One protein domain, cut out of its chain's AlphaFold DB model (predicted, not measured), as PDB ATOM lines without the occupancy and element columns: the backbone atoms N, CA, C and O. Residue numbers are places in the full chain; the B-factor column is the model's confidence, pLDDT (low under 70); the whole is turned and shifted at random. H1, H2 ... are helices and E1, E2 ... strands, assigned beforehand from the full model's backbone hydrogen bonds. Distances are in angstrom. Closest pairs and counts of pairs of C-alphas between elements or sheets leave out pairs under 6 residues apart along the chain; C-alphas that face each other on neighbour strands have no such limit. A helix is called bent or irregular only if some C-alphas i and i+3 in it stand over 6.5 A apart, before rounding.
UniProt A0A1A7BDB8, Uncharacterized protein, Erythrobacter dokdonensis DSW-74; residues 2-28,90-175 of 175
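This is residues 2 to 28 and 90 to 175 of the 175 residues of an uncharacterized protein of Erythrobacter dokdonensis DSW-74 (UniProt A0A1A7BDB8). Two helices, H2 and the longer H5, lie side by side and run opposite ways, and a small hairpin of two strands, E1 and E2, packs on H5. The short helices H3 and H4 follow a long loop after H2, while H1 and the unnamed stretch of residues 2 to 15 reach away from this pair, with H1 meeting no other helix. The printed part has 113 residues, with elements in the order H1, E1, E2, H2, H3, H4, H5; the sheet is E1 - E2, antiparallel. The class is mostly helix, though named elements hold only 55 of the 113 residues, under half. The whole is compact, with a radius of gyration of the C-alphas of 14.4 A, and spans 43 by 32 by 23 A.

After residues 2 to 15, H1 takes residues 16 to 23, 11.0 A long, starting at C-alpha 16 (154.961, 165.259, 228.382). E1 is residues 105 to 108 and E2 residues 111 to 114, each 9.7 A. H2 is residues 118 to 129, 16.5 A, starting at C-alpha 118 (150.190, 168.259, 216.485). H3 is residues 142 to 145, 5.2 A, and H4 residues 150 to 153, 5.3 A. H5 is residues 155 to 173, 27.1 A, ending at C-alpha 173 (150.686, 162.480, 211.312). H5 is irregular, with C-alphas 156 and 159 7.9 A apart, and has a kink of 31 degrees near residue 162.

H2 and H5 touch at a shallow tilt of 26 degrees, opposite ways; their closest C-alphas, Arg 118 and Ala 172, are 5.7 A apart. E1 and E2 form an antiparallel hairpin at 154 degrees, with N 106 and O 113 at 2.8 A and N 108 and O 111 at 3.0 A, within hydrogen-bond range. The closest C-alphas of E1 and H5 are those of Gln 105 and Leu 168, 7.0 A apart; for E2 and H5 they are Leu 113 and Ser 164, 7.4 A apart. H4 and H5 touch only at the corner, and only just, with 3 pairs of C-alphas within 8 A; H5 does so with residues 157 to 161 alone. H1 is apart from H2, H3, H4 and H5, and H3 is apart from H2 and H5. In H1 and H2 every O i to N i+4 pair is within hydrogen-bond range, in H5 13 of 15; H3 and H4 are too short for such a pair.

The C-alphas farthest apart, Gln 2 and Ala 156, are 45.1 A apart. Residues 29 to 89 are not printed, and C-alphas 28 and 90 are 12.2 A apart across the cut. The link from H2 to H3, 12 residues, is long. The mean pLDDT of the printed part is 71.7, with residues 2 to 27, 131 to 145 and 175 under 70.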
ATOM      1  N   GLN A   2     147.150 173.451 248.716       28.12
ATOM      2  CA  GLN A   2     147.279 172.989 247.330       28.12
ATOM      3  C   GLN A   2     147.753 174.148 246.446       28.12
ATOM      4  O   GLN A   2     147.073 175.170 246.322       28.12
ATOM      5  N   SER A   3     148.954 174.022 245.880       29.31
ATOM      6  CA  SER A   3     149.512 175.025 244.982       29.31
ATOM      7  C   SER A   3     148.658 175.061 243.716       29.31
ATOM      8  O   SER A   3     148.503 174.073 243.001       29.31
ATOM      9  N   ARG A   4     148.049 176.217 243.437       32.84
ATOM     10  CA  ARG A   4     147.310 176.456 242.194       32.84
ATOM     11  C   ARG A   4     148.289 176.480 241.015       32.84
ATOM     12  O   ARG A   4     148.626 177.544 240.507       32.84
ATOM     13  N   VAL A   5     148.713 175.316 240.528       36.97
ATOM     14  CA  VAL A   5     149.369 175.177 239.220       36.97
ATOM     15  C   VAL A   5     148.282 175.194 238.142       36.97
ATOM     16  O   VAL A   5     148.079 174.245 237.402       36.97
ATOM     17  N   ARG A   6     147.526 176.294 238.040       38.28
ATOM     18  CA  ARG A   6     146.727 176.556 236.835       38.28
ATOM     19  C   ARG A   6     147.578 177.360 235.861       38.28
ATOM     20  O   ARG A   6     147.347 178.541 235.645       38.28
ATOM     21  N   ARG A   7     148.581 176.709 235.271       46.88
ATOM     22  CA  ARG A   7     149.257 177.204 234.065       46.88
ATOM     23  C   ARG A   7     148.890 176.273 232.921       46.88
ATOM     24  O   ARG A   7     149.677 175.418 232.544       46.88
ATOM     25  N   ARG A   8     147.660 176.423 232.419       44.91
ATOM     26  CA  ARG A   8     147.175 175.690 231.245       44.91
ATOM     27  C   ARG A   8     148.073 176.040 230.055       44.91
ATOM     28  O   ARG A   8     147.942 177.117 229.476       44.91
ATOM     29  N   LEU A   9     149.012 175.155 229.732       50.56
ATOM     30  CA  LEU A   9     149.448 174.969 228.356       50.56
ATOM     31  C   LEU A   9     148.200 174.490 227.611       50.56
ATOM     32  O   LEU A   9     147.622 173.470 227.975       50.56
ATOM     33  N   PHE A  10     147.695 175.290 226.679       41.84
ATOM     34  CA  PHE A  10     146.553 174.880 225.871       41.84
ATOM     35  C   PHE A  10     147.035 173.837 224.864       41.84
ATOM     36  O   PHE A  10     148.096 174.018 224.265       41.84
ATOM     37  N   GLY A  11     146.286 172.741 224.740       44.00
ATOM     38  CA  GLY A  11     146.676 171.590 223.930       44.00
ATOM     39  C   GLY A  11     147.868 170.835 224.508       44.00
ATOM     40  O   GLY A  11     148.770 170.496 223.757       44.00
ATOM     41  N   ALA A  12     147.919 170.619 225.827       45.22
ATOM     42  CA  ALA A  12     148.872 169.680 226.420       45.22
ATOM     43  C   ALA A  12     148.436 168.214 226.260       45.22
ATOM     44  O   ALA A  12     149.214 167.348 226.636       45.22
ATOM     45  N   ASP A  13     147.272 167.954 225.664       43.38
ATOM     46  CA  ASP A  13     146.787 166.630 225.280       43.38
ATOM     47  C   ASP A  13     147.882 165.888 224.495       43.38
ATOM     48  O   ASP A  13     148.271 166.279 223.386       43.38
ATOM     49  N   GLY A  14     148.466 164.867 225.126       44.66
ATOM     50  CA  GLY A  14     149.566 164.070 224.569       44.66
ATOM     51  C   GLY A  14     150.968 164.693 224.657       44.66
ATOM     52  O   GLY A  14     151.922 164.114 224.139       44.66
ATOM     53  N   ALA A  15     151.139 165.844 225.309       53.38
ATOM     54  CA  ALA A  15     152.454 166.366 225.672       53.38
ATOM     55  C   ALA A  15     152.924 165.758 227.003       53.38
ATOM     56  O   ALA A  15     152.141 165.537 227.927       53.38
ATOM     57  N   SER A  16     154.240 165.598 227.144       52.69
ATOM     58  CA  SER A  16     154.961 165.259 228.382       52.69
ATOM     59  C   SER A  16     154.414 165.911 229.657       52.69
ATOM     60  O   SER A  16     154.464 165.333 230.742       52.69
ATOM     61  N   TYR A  17     153.883 167.129 229.517       49.91
ATOM     62  CA  TYR A  17     153.318 167.934 230.589       49.91
ATOM     63  C   TYR A  17     152.135 167.266 231.307       49.91
ATOM     64  O   TYR A  17     152.059 167.362 232.531       49.91
ATOM     65  N   GLU A  18     151.241 166.569 230.597       48.44
ATOM     66  CA  GLU A  18     150.107 165.876 231.233       48.44
ATOM     67  C   GLU A  18     150.570 164.750 232.158       48.44
ATOM     68  O   GLU A  18     150.034 164.581 233.256       48.44
ATOM     69  N   ARG A  19     151.618 164.024 231.751       42.16
ATOM     70  CA  ARG A  19     152.225 162.948 232.545       42.16
ATOM     71  C   ARG A  19     153.066 163.475 233.711       42.16
ATOM     72  O   ARG A  19     152.953 162.968 234.821       42.16
ATOM     73  N   ALA A  20     153.864 164.522 233.493       47.09
ATOM     74  CA  ALA A  20     154.685 165.120 234.551       47.09
ATOM     75  C   ALA A  20     153.836 165.826 235.627       47.09
ATOM     76  O   ALA A  20     154.167 165.797 236.810       47.09
ATOM     77  N   GLY A  21     152.714 166.441 235.234       44.53
ATOM     78  CA  GLY A  21     151.787 167.083 236.168       44.53
ATOM     79  C   GLY A  21     150.991 166.098 237.030       44.53
ATOM     80  O   GLY A  21     150.599 166.460 238.138       44.53
ATOM     81  N   SER A  22     150.765 164.873 236.541       42.16
ATOM     82  CA  SER A  22     149.999 163.830 237.238       42.16
ATOM     83  C   SER A  22     150.857 162.950 238.151       42.16
ATOM     84  O   SER A  22     150.381 162.580 239.221       42.16
ATOM     85  N   ASN A  23     152.119 162.680 237.795       45.19
ATOM     86  CA  ASN A  23     152.994 161.802 238.585       45.19
ATOM     87  C   ASN A  23     153.926 162.517 239.574       45.19
ATOM     88  O   ASN A  23     154.626 161.851 240.324       45.19
ATOM     89  N   GLY A  24     153.970 163.851 239.614       54.81
ATOM     90  CA  GLY A  24     154.857 164.575 240.539       54.81
ATOM     91  C   GLY A  24     156.360 164.428 240.241       54.81
ATOM     92  O   GLY A  24     157.171 165.112 240.867       54.81
ATOM     93  N   ASP A  25     156.730 163.608 239.257       60.94
ATOM     94  CA  ASP A  25     158.103 163.398 238.825       60.94
ATOM     95  C   ASP A  25     158.533 164.505 237.851       60.94
ATOM     96  O   ASP A  25     158.084 164.590 236.704       60.94
ATOM     97  N   TRP A  26     159.416 165.390 238.318       68.62
ATOM     98  CA  TRP A  26     160.030 166.432 237.500       68.62
ATOM     99  C   TRP A  26     161.423 166.010 237.040       68.62
ATOM    100  O   TRP A  26     162.319 165.776 237.851       68.62
ATOM    101  N   TYR A  27     161.623 166.015 235.726       69.81
ATOM    102  CA  TYR A  27     162.864 165.596 235.075       69.81
ATOM    103  C   TYR A  27     163.486 166.722 234.236       69.81
ATOM    104  O   TYR A  27     164.263 166.457 233.320       69.81
ATOM    105  N   GLY A  28     163.176 167.984 234.545       73.12
ATOM    106  CA  GLY A  28     163.726 169.171 233.880       73.12
ATOM    107  C   GLY A  28     164.700 169.956 234.753       73.12
ATOM    108  O   GLY A  28     164.968 169.621 235.909       73.12
ATOM    109  N   GLN A  90     159.258 177.990 228.688       71.62
ATOM    110  CA  GLN A  90     158.234 178.059 227.648       71.62
ATOM    111  C   GLN A  90     158.679 179.066 226.593       71.62
ATOM    112  O   GLN A  90     159.369 180.027 226.925       71.62
ATOM    113  N   GLY A  91     158.239 178.887 225.346       75.25
ATOM    114  CA  GLY A  91     158.657 179.764 224.245       75.25
ATOM    115  C   GLY A  91     159.993 179.372 223.609       75.25
ATOM    116  O   GLY A  91     160.538 180.126 222.808       75.25
ATOM    117  N   GLU A  92     160.506 178.192 223.942       78.75
ATOM    118  CA  GLU A  92     161.723 177.618 223.376       78.75
ATOM    119  C   GLU A  92     161.383 176.320 222.620       78.75
ATOM    120  O   GLU A  92     160.392 175.668 222.967       78.75
ATOM    121  N   PRO A  93     162.215 175.902 221.644       81.19
ATOM    122  CA  PRO A  93     162.101 174.617 220.945       81.19
ATOM    123  C   PRO A  93     162.502 173.427 221.844       81.19
ATOM    124  O   PRO A  93     163.221 172.514 221.441       81.19
ATOM    125  N   ARG A  94     162.082 173.453 223.110       79.88
ATOM    126  CA  ARG A  94     162.386 172.449 224.127       79.88
ATOM    127  C   ARG A  94     161.138 172.082 224.907       79.88
ATOM    128  O   ARG A  94     160.272 172.923 225.147       79.88
ATOM    129  N   ASP A  95     161.076 170.826 225.320       77.19
ATOM    130  CA  ASP A  95     160.032 170.324 226.195       77.19
ATOM    131  C   ASP A  95     160.056 171.096 227.531       77.19
ATOM    132  O   ASP A  95     161.100 171.137 228.188       77.19
ATOM    133  N   PRO A  96     158.937 171.714 227.958       73.44
ATOM    134  CA  PRO A  96     158.914 172.526 229.170       73.44
ATOM    135  C   PRO A  96     159.184 171.760 230.462       73.44
ATOM    136  O   PRO A  96     159.502 172.402 231.460       73.44
ATOM    137  N   ALA A  97     158.995 170.436 230.463       71.94
ATOM    138  CA  ALA A  97     159.141 169.574 231.627       71.94
ATOM    139  C   ALA A  97     160.482 168.838 231.654       71.94
ATOM    140  O   ALA A  97     161.047 168.683 232.728       71.94
ATOM    141  N   PHE A  98     161.001 168.413 230.502       70.81
ATOM    142  CA  PHE A  98     162.248 167.651 230.396       70.81
ATOM    143  C   PHE A  98     163.450 168.499 229.956       70.81
ATOM    144  O   PHE A  98     164.596 168.138 230.203       70.81
ATOM    145  N   GLY A  99     163.220 169.622 229.271       71.62
ATOM    146  CA  GLY A  99     164.278 170.408 228.623       71.62
ATOM    147  C   GLY A  99     164.874 169.753 227.366       71.62
ATOM    148  O   GLY A  99     165.791 170.313 226.752       71.62
ATOM    149  N   CYS A 100     164.356 168.589 226.962       75.06
ATOM    150  CA  CYS A 100     164.736 167.883 225.739       75.06
ATOM    151  C   CYS A 100     164.322 168.665 224.488       75.06
ATOM    152  O   CYS A 100     163.363 169.433 224.524       75.06
ATOM    153  N   ALA A 101     165.033 168.469 223.376       79.44
ATOM    154  CA  ALA A 101     164.643 169.057 222.096       79.44
ATOM    155  C   ALA A 101     163.270 168.527 221.648       79.44
ATOM    156  O   ALA A 101     162.959 167.353 221.857       79.44
ATOM    157  N   LEU A 102     162.450 169.387 221.039       83.75
ATOM    158  CA  LEU A 102     161.140 168.975 220.535       83.75
ATOM    159  C   LEU A 102     161.294 168.132 219.268       83.75
ATOM    160  O   LEU A 102     162.120 168.427 218.410       83.75
ATOM    161  N   TYR A 103     160.447 167.116 219.118       85.12
ATOM    162  CA  TYR A 103     160.393 166.335 217.881       85.12
ATOM    163  C   TYR A 103     159.860 167.174 216.703       85.12
ATOM    164  O   TYR A 103     160.365 167.100 215.581       85.12
ATOM    165  N   LEU A 104     158.851 168.014 216.964       88.50
ATOM    166  CA  LEU A 104     158.264 168.923 215.981       88.50
ATOM    167  C   LEU A 104     159.011 170.254 215.968       88.50
ATOM    168  O   LEU A 104     158.518 171.273 216.449       88.50
ATOM    169  N   GLN A 105     160.210 170.234 215.403       90.25
ATOM    170  CA  GLN A 105     160.999 171.429 215.149       90.25
ATOM    171  C   GLN A 105     161.715 171.342 213.802       90.25
ATOM    172  O   GLN A 105     161.977 170.254 213.289       90.25
ATOM    173  N   GLU A 106     162.042 172.499 213.245       90.19
ATOM    174  CA  GLU A 106     162.775 172.632 211.996       90.19
ATOM    175  C   GLU A 106     163.686 173.860 212.059       90.19
ATOM    176  O   GLU A 106     163.258 174.946 212.462       90.19
ATOM    177  N   GLU A 107     164.944 173.704 211.659       89.06
ATOM    178  CA  GLU A 107     165.844 174.840 211.499       89.06
ATOM    179  C   GLU A 107     165.486 175.624 210.238       89.06
ATOM    180  O   GLU A 107     165.344 175.077 209.147       89.06
ATOM    181  N   THR A 108     165.352 176.936 210.391       87.69
ATOM    182  CA  THR A 108     165.176 177.864 209.277       87.69
ATOM    183  C   THR A 108     166.314 178.875 209.306       87.69
ATOM    184  O   THR A 108     166.895 179.126 210.362       87.69
ATOM    185  N   GLY A 109     166.585 179.554 208.188       84.94
ATOM    186  CA  GLY A 109     167.601 180.618 208.139       84.94
ATOM    187  C   GLY A 109     167.350 181.807 209.087       84.94
ATOM    188  O   GLY A 109     168.171 182.713 209.157       84.94
ATOM    189  N   ARG A 110     166.217 181.838 209.807       86.94
ATOM    190  CA  ARG A 110     165.853 182.878 210.788       86.94
ATOM    191  C   ARG A 110     165.839 182.374 212.234       86.94
ATOM    192  O   ARG A 110     165.638 183.168 213.149       86.94
ATOM    193  N   GLY A 111     166.008 181.072 212.432       88.31
ATOM    194  CA  GLY A 111     165.908 180.401 213.721       88.31
ATOM    195  C   GLY A 111     165.083 179.121 213.644       88.31
ATOM    196  O   GLY A 111     164.570 178.739 212.593       88.31
ATOM    197  N   THR A 112     164.942 178.450 214.779       91.19
ATOM    198  CA  THR A 112     164.202 177.190 214.867       91.19
ATOM    199  C   THR A 112     162.702 177.453 214.945       91.19
ATOM    200  O   THR A 112     162.230 178.121 215.867       91.19
ATOM    201  N   LEU A 113     161.950 176.928 213.982       92.50
ATOM    202  CA  LEU A 113     160.495 176.841 214.030       92.50
ATOM    203  C   LEU A 113     160.104 175.593 214.819       92.50
ATOM    204  O   LEU A 113     160.709 174.545 214.626       92.50
ATOM    205  N   TRP A 114     159.112 175.677 215.699       90.81
ATOM    206  CA  TRP A 114     158.759 174.555 216.565       90.81
ATOM    207  C   TRP A 114     157.283 174.564 216.963       90.81
ATOM    208  O   TRP A 114     156.624 175.604 216.966       90.81
ATOM    209  N   ALA A 115     156.784 173.387 217.324       88.25
ATOM    210  CA  ALA A 115     155.491 173.171 217.952       88.25
ATOM    211  C   ALA A 115     155.631 172.091 219.037       88.25
ATOM    212  O   ALA A 115     156.519 171.247 218.979       88.25
ATOM    213  N   TYR A 116     154.756 172.110 220.042       81.69
ATOM    214  CA  TYR A 116     154.849 171.174 221.174       81.69
ATOM    215  C   TYR A 116     154.272 169.802 220.824       81.69
ATOM    216  O   TYR A 116     154.794 168.777 221.241       81.69
ATOM    217  N   ASN A 117     153.204 169.797 220.036       81.81
ATOM    218  CA  ASN A 117     152.538 168.617 219.509       81.81
ATOM    219  C   ASN A 117     151.726 169.017 218.266       81.81
ATOM    220  O   ASN A 117     151.726 170.183 217.849       81.81
ATOM    221  N   ARG A 118     151.022 168.046 217.676       85.56
ATOM    222  CA  ARG A 118     150.190 168.259 216.485       85.56
ATOM    223  C   ARG A 118     149.100 169.308 216.711       85.56
ATOM    224  O   ARG A 118     148.900 170.157 215.848       85.56
ATOM    225  N   ALA A 119     148.427 169.274 217.862       82.38
ATOM    226  CA  ALA A 119     147.374 170.230 218.201       82.38
ATOM    227  C   ALA A 119     147.916 171.668 218.245       82.38
ATOM    228  O   ALA A 119     147.330 172.572 217.653       82.38
ATOM    229  N   HIS A 120     149.086 171.869 218.857       83.19
ATOM    230  CA  HIS A 120     149.761 173.162 218.867       83.19
ATOM    231  C   HIS A 120     150.152 173.609 217.447       83.19
ATOM    232  O   HIS A 120     149.937 174.765 217.094       83.19
ATOM    233  N   ALA A 121     150.678 172.710 216.611       87.88
ATOM    234  CA  ALA A 121     151.038 173.043 215.232       87.88
ATOM    235  C   ALA A 121     149.819 173.482 214.395       87.88
ATOM    236  O   ALA A 121     149.905 174.464 213.659       87.88
ATOM    237  N   LEU A 122     148.676 172.804 214.548       86.50
ATOM    238  CA  LEU A 122     147.417 173.171 213.890       86.50
ATOM    239  C   LEU A 122     146.889 174.525 214.381       86.50
ATOM    240  O   LEU A 122     146.546 175.376 213.565       86.50
ATOM    241  N   ALA A 123     146.910 174.765 215.695       83.75
ATOM    242  CA  ALA A 123     146.507 176.049 216.263       83.75
ATOM    243  C   ALA A 123     147.401 177.209 215.779       83.75
ATOM    244  O   ALA A 123     146.916 178.315 215.547       83.75
ATOM    245  N   LEU A 124     148.707 176.967 215.582       86.31
ATOM    246  CA  LEU A 124     149.628 177.936 214.974       86.31
ATOM    247  C   LEU A 124     149.306 178.211 213.506       86.31
ATOM    248  O   LEU A 124     149.334 179.373 213.105       86.31
ATOM    249  N   LEU A 125     148.992 177.180 212.716       87.50
ATOM    250  CA  LEU A 125     148.583 177.356 211.319       87.50
ATOM    251  C   LEU A 125     147.334 178.223 211.213       87.50
ATOM    252  O   LEU A 125     147.330 179.205 210.476       87.50
ATOM    253  N   GLU A 126     146.308 177.905 211.995       84.00
ATOM    254  CA  GLU A 126     145.052 178.648 212.001       84.00
ATOM    255  C   GLU A 126     145.245 180.101 212.456       84.00
ATOM    256  O   GLU A 126     144.750 181.040 211.828       84.00
ATOM    257  N   TRP A 127     146.050 180.313 213.501       80.69
ATOM    258  CA  TRP A 127     146.370 181.651 213.989       80.69
ATOM    259  C   TRP A 127     147.124 182.503 212.961       80.69
ATOM    260  O   TRP A 127     146.861 183.700 212.842       80.69
ATOM    261  N   ILE A 128     148.047 181.905 212.205       82.31
ATOM    262  CA  ILE A 128     148.796 182.597 211.148       82.31
ATOM    263  C   ILE A 128     147.921 182.843 209.917       82.31
ATOM    264  O   ILE A 128     148.087 183.872 209.256       82.31
ATOM    265  N   ALA A 129     146.988 181.936 209.623       78.12
ATOM    266  CA  ALA A 129     146.029 182.067 208.535       78.12
ATOM    267  C   ALA A 129     144.994 183.185 208.788       78.12
ATOM    268  O   ALA A 129     144.545 183.831 207.837       78.12
ATOM    269  N   SER A 130     144.663 183.479 210.050       75.56
ATOM    270  CA  SER A 130     143.668 184.500 210.388       75.56
ATOM    271  C   SER A 130     144.129 185.936 210.042       75.56
ATOM    272  O   SER A 130     145.176 186.389 210.521       75.56
ATOM    273  N   PRO A 131     143.358 186.703 209.241       59.50
ATOM    274  CA  PRO A 131     143.655 188.105 208.919       59.50
ATOM    275  C   PRO A 131     143.532 189.042 210.128       59.50
ATOM    276  O   PRO A 131     144.266 190.024 210.234       59.50
ATOM    277  N   ALA A 132     142.619 188.731 211.054       56.62
ATOM    278  CA  ALA A 132     142.371 189.503 212.262       56.62
ATOM    279  C   ALA A 132     143.016 188.790 213.452       56.62
ATOM    280  O   ALA A 132     142.457 187.857 214.027       56.62
ATOM    281  N   ARG A 133     144.204 189.249 213.854       55.91
ATOM    282  CA  ARG A 133     144.851 188.815 215.101       55.91
ATOM    283  C   ARG A 133     144.131 189.464 216.287       55.91
ATOM    284  O   ARG A 133     144.699 190.322 216.961       55.91
ATOM    285  N   SER A 134     142.854 189.146 216.489       44.47
ATOM    286  CA  SER A 134     142.092 189.710 217.597       44.47
ATOM    287  C   SER A 134     142.659 189.175 218.913       44.47
ATOM    288  O   SER A 134     142.935 187.985 219.073       44.47
ATOM    289  N   ARG A 135     142.863 190.087 219.864       44.31
ATOM    290  CA  ARG A 135     143.229 189.769 221.251       44.31
ATOM    291  C   ARG A 135     142.148 188.939 221.956       44.31
ATOM    292  O   ARG A 135     142.465 188.263 222.930       44.31
ATOM    293  N   ASP A 136     140.931 188.955 221.414       43.31
ATOM    294  CA  ASP A 136     139.713 188.511 222.091       43.31
ATOM    295  C   ASP A 136     139.080 187.246 221.481       43.31
ATOM    296  O   ASP A 136     138.100 186.742 222.018       43.31
ATOM    297  N   GLY A 137     139.641 186.691 220.395       42.81
ATOM    298  CA  GLY A 137     139.087 185.510 219.710       42.81
ATOM    299  C   GLY A 137     140.110 184.460 219.266       42.81
ATOM    300  O   GLY A 137     139.791 183.602 218.448       42.81
ATOM    301  N   ALA A 138     141.353 184.525 219.747       45.22
ATOM    302  CA  ALA A 138     142.410 183.638 219.270       45.22
ATOM    303  C   ALA A 138     142.278 182.199 219.812       45.22
ATOM    304  O   ALA A 138     142.261 181.962 221.019       45.22
ATOM    305  N   ILE A 139     142.302 181.241 218.881       51.31
ATOM    306  CA  ILE A 139     142.387 179.783 219.102       51.31
ATOM    307  C   ILE A 139     143.720 179.385 219.765       51.31
ATOM    308  O   ILE A 139     143.833 178.347 220.414       51.31
ATOM    309  N   LEU A 140     144.714 180.277 219.707       53.25
ATOM    310  CA  LEU A 140     145.862 180.276 220.608       53.25
ATOM    311  C   LEU A 140     145.620 181.259 221.757       53.25
ATOM    312  O   LEU A 140     145.484 182.457 221.498       53.25
ATOM    313  N   PRO A 141     145.676 180.822 223.028       56.69
ATOM    314  CA  PRO A 141     145.612 181.750 224.148       56.69
ATOM    315  C   PRO A 141     146.694 182.823 223.998       56.69
ATOM    316  O   PRO A 141     147.848 182.499 223.702       56.69
ATOM    317  N   GLY A 142     146.371 184.091 224.267       55.94
ATOM    318  CA  GLY A 142     147.330 185.203 224.154       55.94
ATOM    319  C   GLY A 142     148.638 184.989 224.937       55.94
ATOM    320  O   GLY A 142     149.686 185.512 224.562       55.94
ATOM    321  N   ALA A 143     148.611 184.141 225.969       61.88
ATOM    322  CA  ALA A 143     149.789 183.704 226.710       61.88
ATOM    323  C   ALA A 143     150.776 182.848 225.883       61.88
ATOM    324  O   ALA A 143     151.954 182.794 226.216       61.88
ATOM    325  N   MET A 144     150.341 182.137 224.841       65.69
ATOM    326  CA  MET A 144     151.227 181.373 223.951       65.69
ATOM    327  C   MET A 144     151.769 182.239 222.820       65.69
ATOM    328  O   MET A 144     152.976 182.250 222.596       65.69
ATOM    329  N   ALA A 145     150.915 183.037 222.176       68.81
ATOM    330  CA  ALA A 145     151.357 183.971 221.141       68.81
ATOM    331  C   ALA A 145     152.391 184.982 221.679       68.81
ATOM    332  O   ALA A 145     153.328 185.364 220.974       68.81
ATOM    333  N   SER A 146     152.298 185.385 222.952       73.81
ATOM    334  CA  SER A 146     153.311 186.249 223.573       73.81
ATOM    335  C   SER A 146     154.691 185.590 223.677       73.81
ATOM    336  O   SER A 146     155.695 186.294 223.598       73.81
ATOM    337  N   ARG A 147     154.752 184.257 223.779       77.69
ATOM    338  CA  ARG A 147     155.985 183.474 223.968       77.69
ATOM    339  C   ARG A 147     156.674 183.063 222.671       77.69
ATOM    340  O   ARG A 147     157.818 182.632 222.720       77.69
ATOM    341  N   LEU A 148     156.010 183.193 221.522       85.25
ATOM    342  CA  LEU A 148     156.640 182.900 220.235       85.25
ATOM    343  C   LEU A 148     157.696 183.962 219.886       85.25
ATOM    344  O   LEU A 148     157.454 185.157 220.125       85.25
ATOM    345  N   PRO A 149     158.810 183.563 219.244       87.81
ATOM    346  CA  PRO A 149     159.783 184.490 218.682       87.81
ATOM    347  C   PRO A 149     159.127 185.553 217.796       87.81
ATOM    348  O   PRO A 149     158.208 185.268 217.027       87.81
ATOM    349  N   GLY A 150     159.622 186.791 217.866       88.06
ATOM    350  CA  GLY A 150     159.085 187.908 217.078       88.06
ATOM    351  C   GLY A 150     159.041 187.615 215.574       88.06
ATOM    352  O   GLY A 150     158.055 187.931 214.911       88.06
ATOM    353  N   TRP A 151     160.060 186.926 215.052       89.94
ATOM    354  CA  TRP A 151     160.145 186.584 213.634       89.94
ATOM    355  C   TRP A 151     159.036 185.621 213.182       89.94
ATOM    356  O   TRP A 151     158.543 185.794 212.070       89.94
ATOM    357  N   MET A 152     158.596 184.675 214.024       88.88
ATOM    358  CA  MET A 152     157.490 183.755 213.699       88.88
ATOM    359  C   MET A 152     156.154 184.490 213.585       88.88
ATOM    360  O   MET A 152     155.264 184.076 212.851       88.88
ATOM    361  N   LYS A 153     156.015 185.596 214.321       85.50
ATOM    362  CA  LYS A 153     154.811 186.436 214.336       85.50
ATOM    363  C   LYS A 153     154.828 187.489 213.234       85.50
ATOM    364  O   LYS A 153     153.798 188.102 212.951       85.50
ATOM    365  N   SER A 154     155.987 187.752 212.641       85.94
ATOM    366  CA  SER A 154     156.138 188.790 211.629       85.94
ATOM    367  C   SER A 154     155.328 188.454 210.380       85.94
ATOM    368  O   SER A 154     155.434 187.355 209.838       85.94
ATOM    369  N   ALA A 155     154.548 189.422 209.892       83.62
ATOM    370  CA  ALA A 155     153.799 189.281 208.645       83.62
ATOM    371  C   ALA A 155     154.724 188.983 207.448       83.62
ATOM    372  O   ALA A 155     154.353 188.207 206.575       83.62
ATOM    373  N   ALA A 156     155.958 189.504 207.461       87.31
ATOM    374  CA  ALA A 156     156.949 189.270 206.408       87.31
ATOM    375  C   ALA A 156     157.375 187.796 206.282       87.31
ATOM    376  O   ALA A 156     157.816 187.369 205.221       87.31
ATOM    377  N   ASN A 157     157.239 187.009 207.353       89.06
ATOM    378  CA  ASN A 157     157.629 185.600 207.371       89.06
ATOM    379  C   ASN A 157     156.433 184.651 207.255       89.06
ATOM    380  O   ASN A 157     156.627 183.439 207.315       89.06
ATOM    381  N   ARG A 158     155.214 185.178 207.087       88.00
ATOM    382  CA  ARG A 158     153.960 184.419 207.157       88.00
ATOM    383  C   ARG A 158     153.986 183.156 206.298       88.00
ATOM    384  O   ARG A 158     153.859 182.063 206.834       88.00
ATOM    385  N   THR A 159     154.247 183.302 205.002       89.81
ATOM    386  CA  THR A 159     154.259 182.185 204.046       89.81
ATOM    387  C   THR A 159     155.322 181.139 204.390       89.81
ATOM    388  O   THR A 159     155.084 179.937 204.281       89.81
ATOM    389  N   ALA A 160     156.501 181.579 204.838       91.44
ATOM    390  CA  ALA A 160     157.586 180.676 205.217       91.44
ATOM    391  C   ALA A 160     157.250 179.887 206.492       91.44
ATOM    392  O   ALA A 160     157.498 178.681 206.560       91.44
ATOM    393  N   VAL A 161     156.660 180.553 207.487       92.19
ATOM    394  CA  VAL A 161     156.232 179.934 208.747       92.19
ATOM    395  C   VAL A 161     155.088 178.953 208.493       92.19
ATOM    396  O   VAL A 161     155.163 177.818 208.949       92.19
ATOM    397  N   GLU A 162     154.089 179.342 207.704       92.25
ATOM    398  CA  GLU A 162     152.950 178.496 207.328       92.25
ATOM    399  C   GLU A 162     153.401 177.212 206.617       92.25
ATOM    400  O   GLU A 162     153.059 176.110 207.041       92.25
ATOM    401  N   LYS A 163     154.276 177.327 205.607       93.25
ATOM    402  CA  LYS A 163     154.820 176.160 204.890       93.25
ATOM    403  C   LYS A 163     155.586 175.212 205.819       93.25
ATOM    404  O   LYS A 163     155.541 173.996 205.642       93.25
ATOM    405  N   SER A 164     156.323 175.763 206.780       93.75
ATOM    406  CA  SER A 164     157.125 174.980 207.729       93.75
ATOM    407  C   SER A 164     156.249 174.300 208.781       93.75
ATOM    408  O   SER A 164     156.430 173.121 209.066       93.75
ATOM    409  N   LEU A 165     155.225 174.987 209.287       93.06
ATOM    410  CA  LEU A 165     154.226 174.376 210.160       93.06
ATOM    411  C   LEU A 165     153.447 173.263 209.449       93.06
ATOM    412  O   LEU A 165     153.195 172.229 210.059       93.06
ATOM    413  N   GLY A 166     153.136 173.422 208.159       93.00
ATOM    414  CA  GLY A 166     152.542 172.358 207.347       93.00
ATOM    415  C   GLY A 166     153.409 171.093 207.309       93.00
ATOM    416  O   GLY A 166     152.897 169.989 207.495       93.00
ATOM    417  N   ARG A 167     154.737 171.244 207.171       93.56
ATOM    418  CA  ARG A 167     155.686 170.119 207.276       93.56
ATOM    419  C   ARG A 167     155.668 169.480 208.662       93.56
ATOM    420  O   ARG A 167     155.645 168.255 208.754       93.56
ATOM    421  N   LEU A 168     155.632 170.279 209.731       92.06
ATOM    422  CA  LEU A 168     155.540 169.748 211.095       92.06
ATOM    423  C   LEU A 168     154.242 168.966 211.328       92.06
ATOM    424  O   LEU A 168     154.284 167.899 211.934       92.06
ATOM    425  N   VAL A 169     153.102 169.447 210.823       91.75
ATOM    426  CA  VAL A 169     151.818 168.734 210.928       91.75
ATOM    427  C   VAL A 169     151.858 167.407 210.176       91.75
ATOM    428  O   VAL A 169     151.410 166.400 210.722       91.75
ATOM    429  N   ALA A 170     152.421 167.382 208.964       91.38
ATOM    430  CA  ALA A 170     152.597 166.147 208.203       91.38
ATOM    431  C   ALA A 170     153.506 165.155 208.944       91.38
ATOM    432  O   ALA A 170     153.166 163.982 209.069       91.38
ATOM    433  N   ARG A 171     154.616 165.636 209.520       89.94
ATOM    434  CA  ARG A 171     155.521 164.818 210.337       89.94
ATOM    435  C   ARG A 171     154.818 164.233 211.561       89.94
ATOM    436  O   ARG A 171     155.038 163.079 211.892       89.94
ATOM    437  N   ALA A 172     153.963 165.019 212.209       86.44
ATOM    438  CA  ALA A 172     153.197 164.579 213.367       86.44
ATOM    439  C   ALA A 172     152.100 163.556 213.030       86.44
ATOM    440  O   ALA A 172     151.627 162.883 213.934       86.44
ATOM    441  N   ALA A 173     151.659 163.474 211.770       82.81
ATOM    442  CA  ALA A 173     150.686 162.480 211.312       82.81
ATOM    443  C   ALA A 173     151.333 161.139 210.912       82.81
ATOM    444  O   ALA A 173     150.622 160.163 210.706       82.81
ATOM    445  N   ALA A 174     152.661 161.106 210.774       76.50
ATOM    446  CA  ALA A 174     153.433 159.915 210.421       76.50
ATOM    447  C   ALA A 174     153.949 159.133 211.650       76.50
ATOM    448  O   ALA A 174     154.751 158.215 211.492       76.50
ATOM    449  N   ILE A 175     153.529 159.533 212.854       67.62
ATOM    450  CA  ILE A 175     153.855 158.926 214.154       67.62
ATOM    451  C   ILE A 175     152.563 158.370 214.738       67.62
ATOM    452  O   ILE A 175     152.616 157.250 215.287       67.62
TER     453      ILE A 175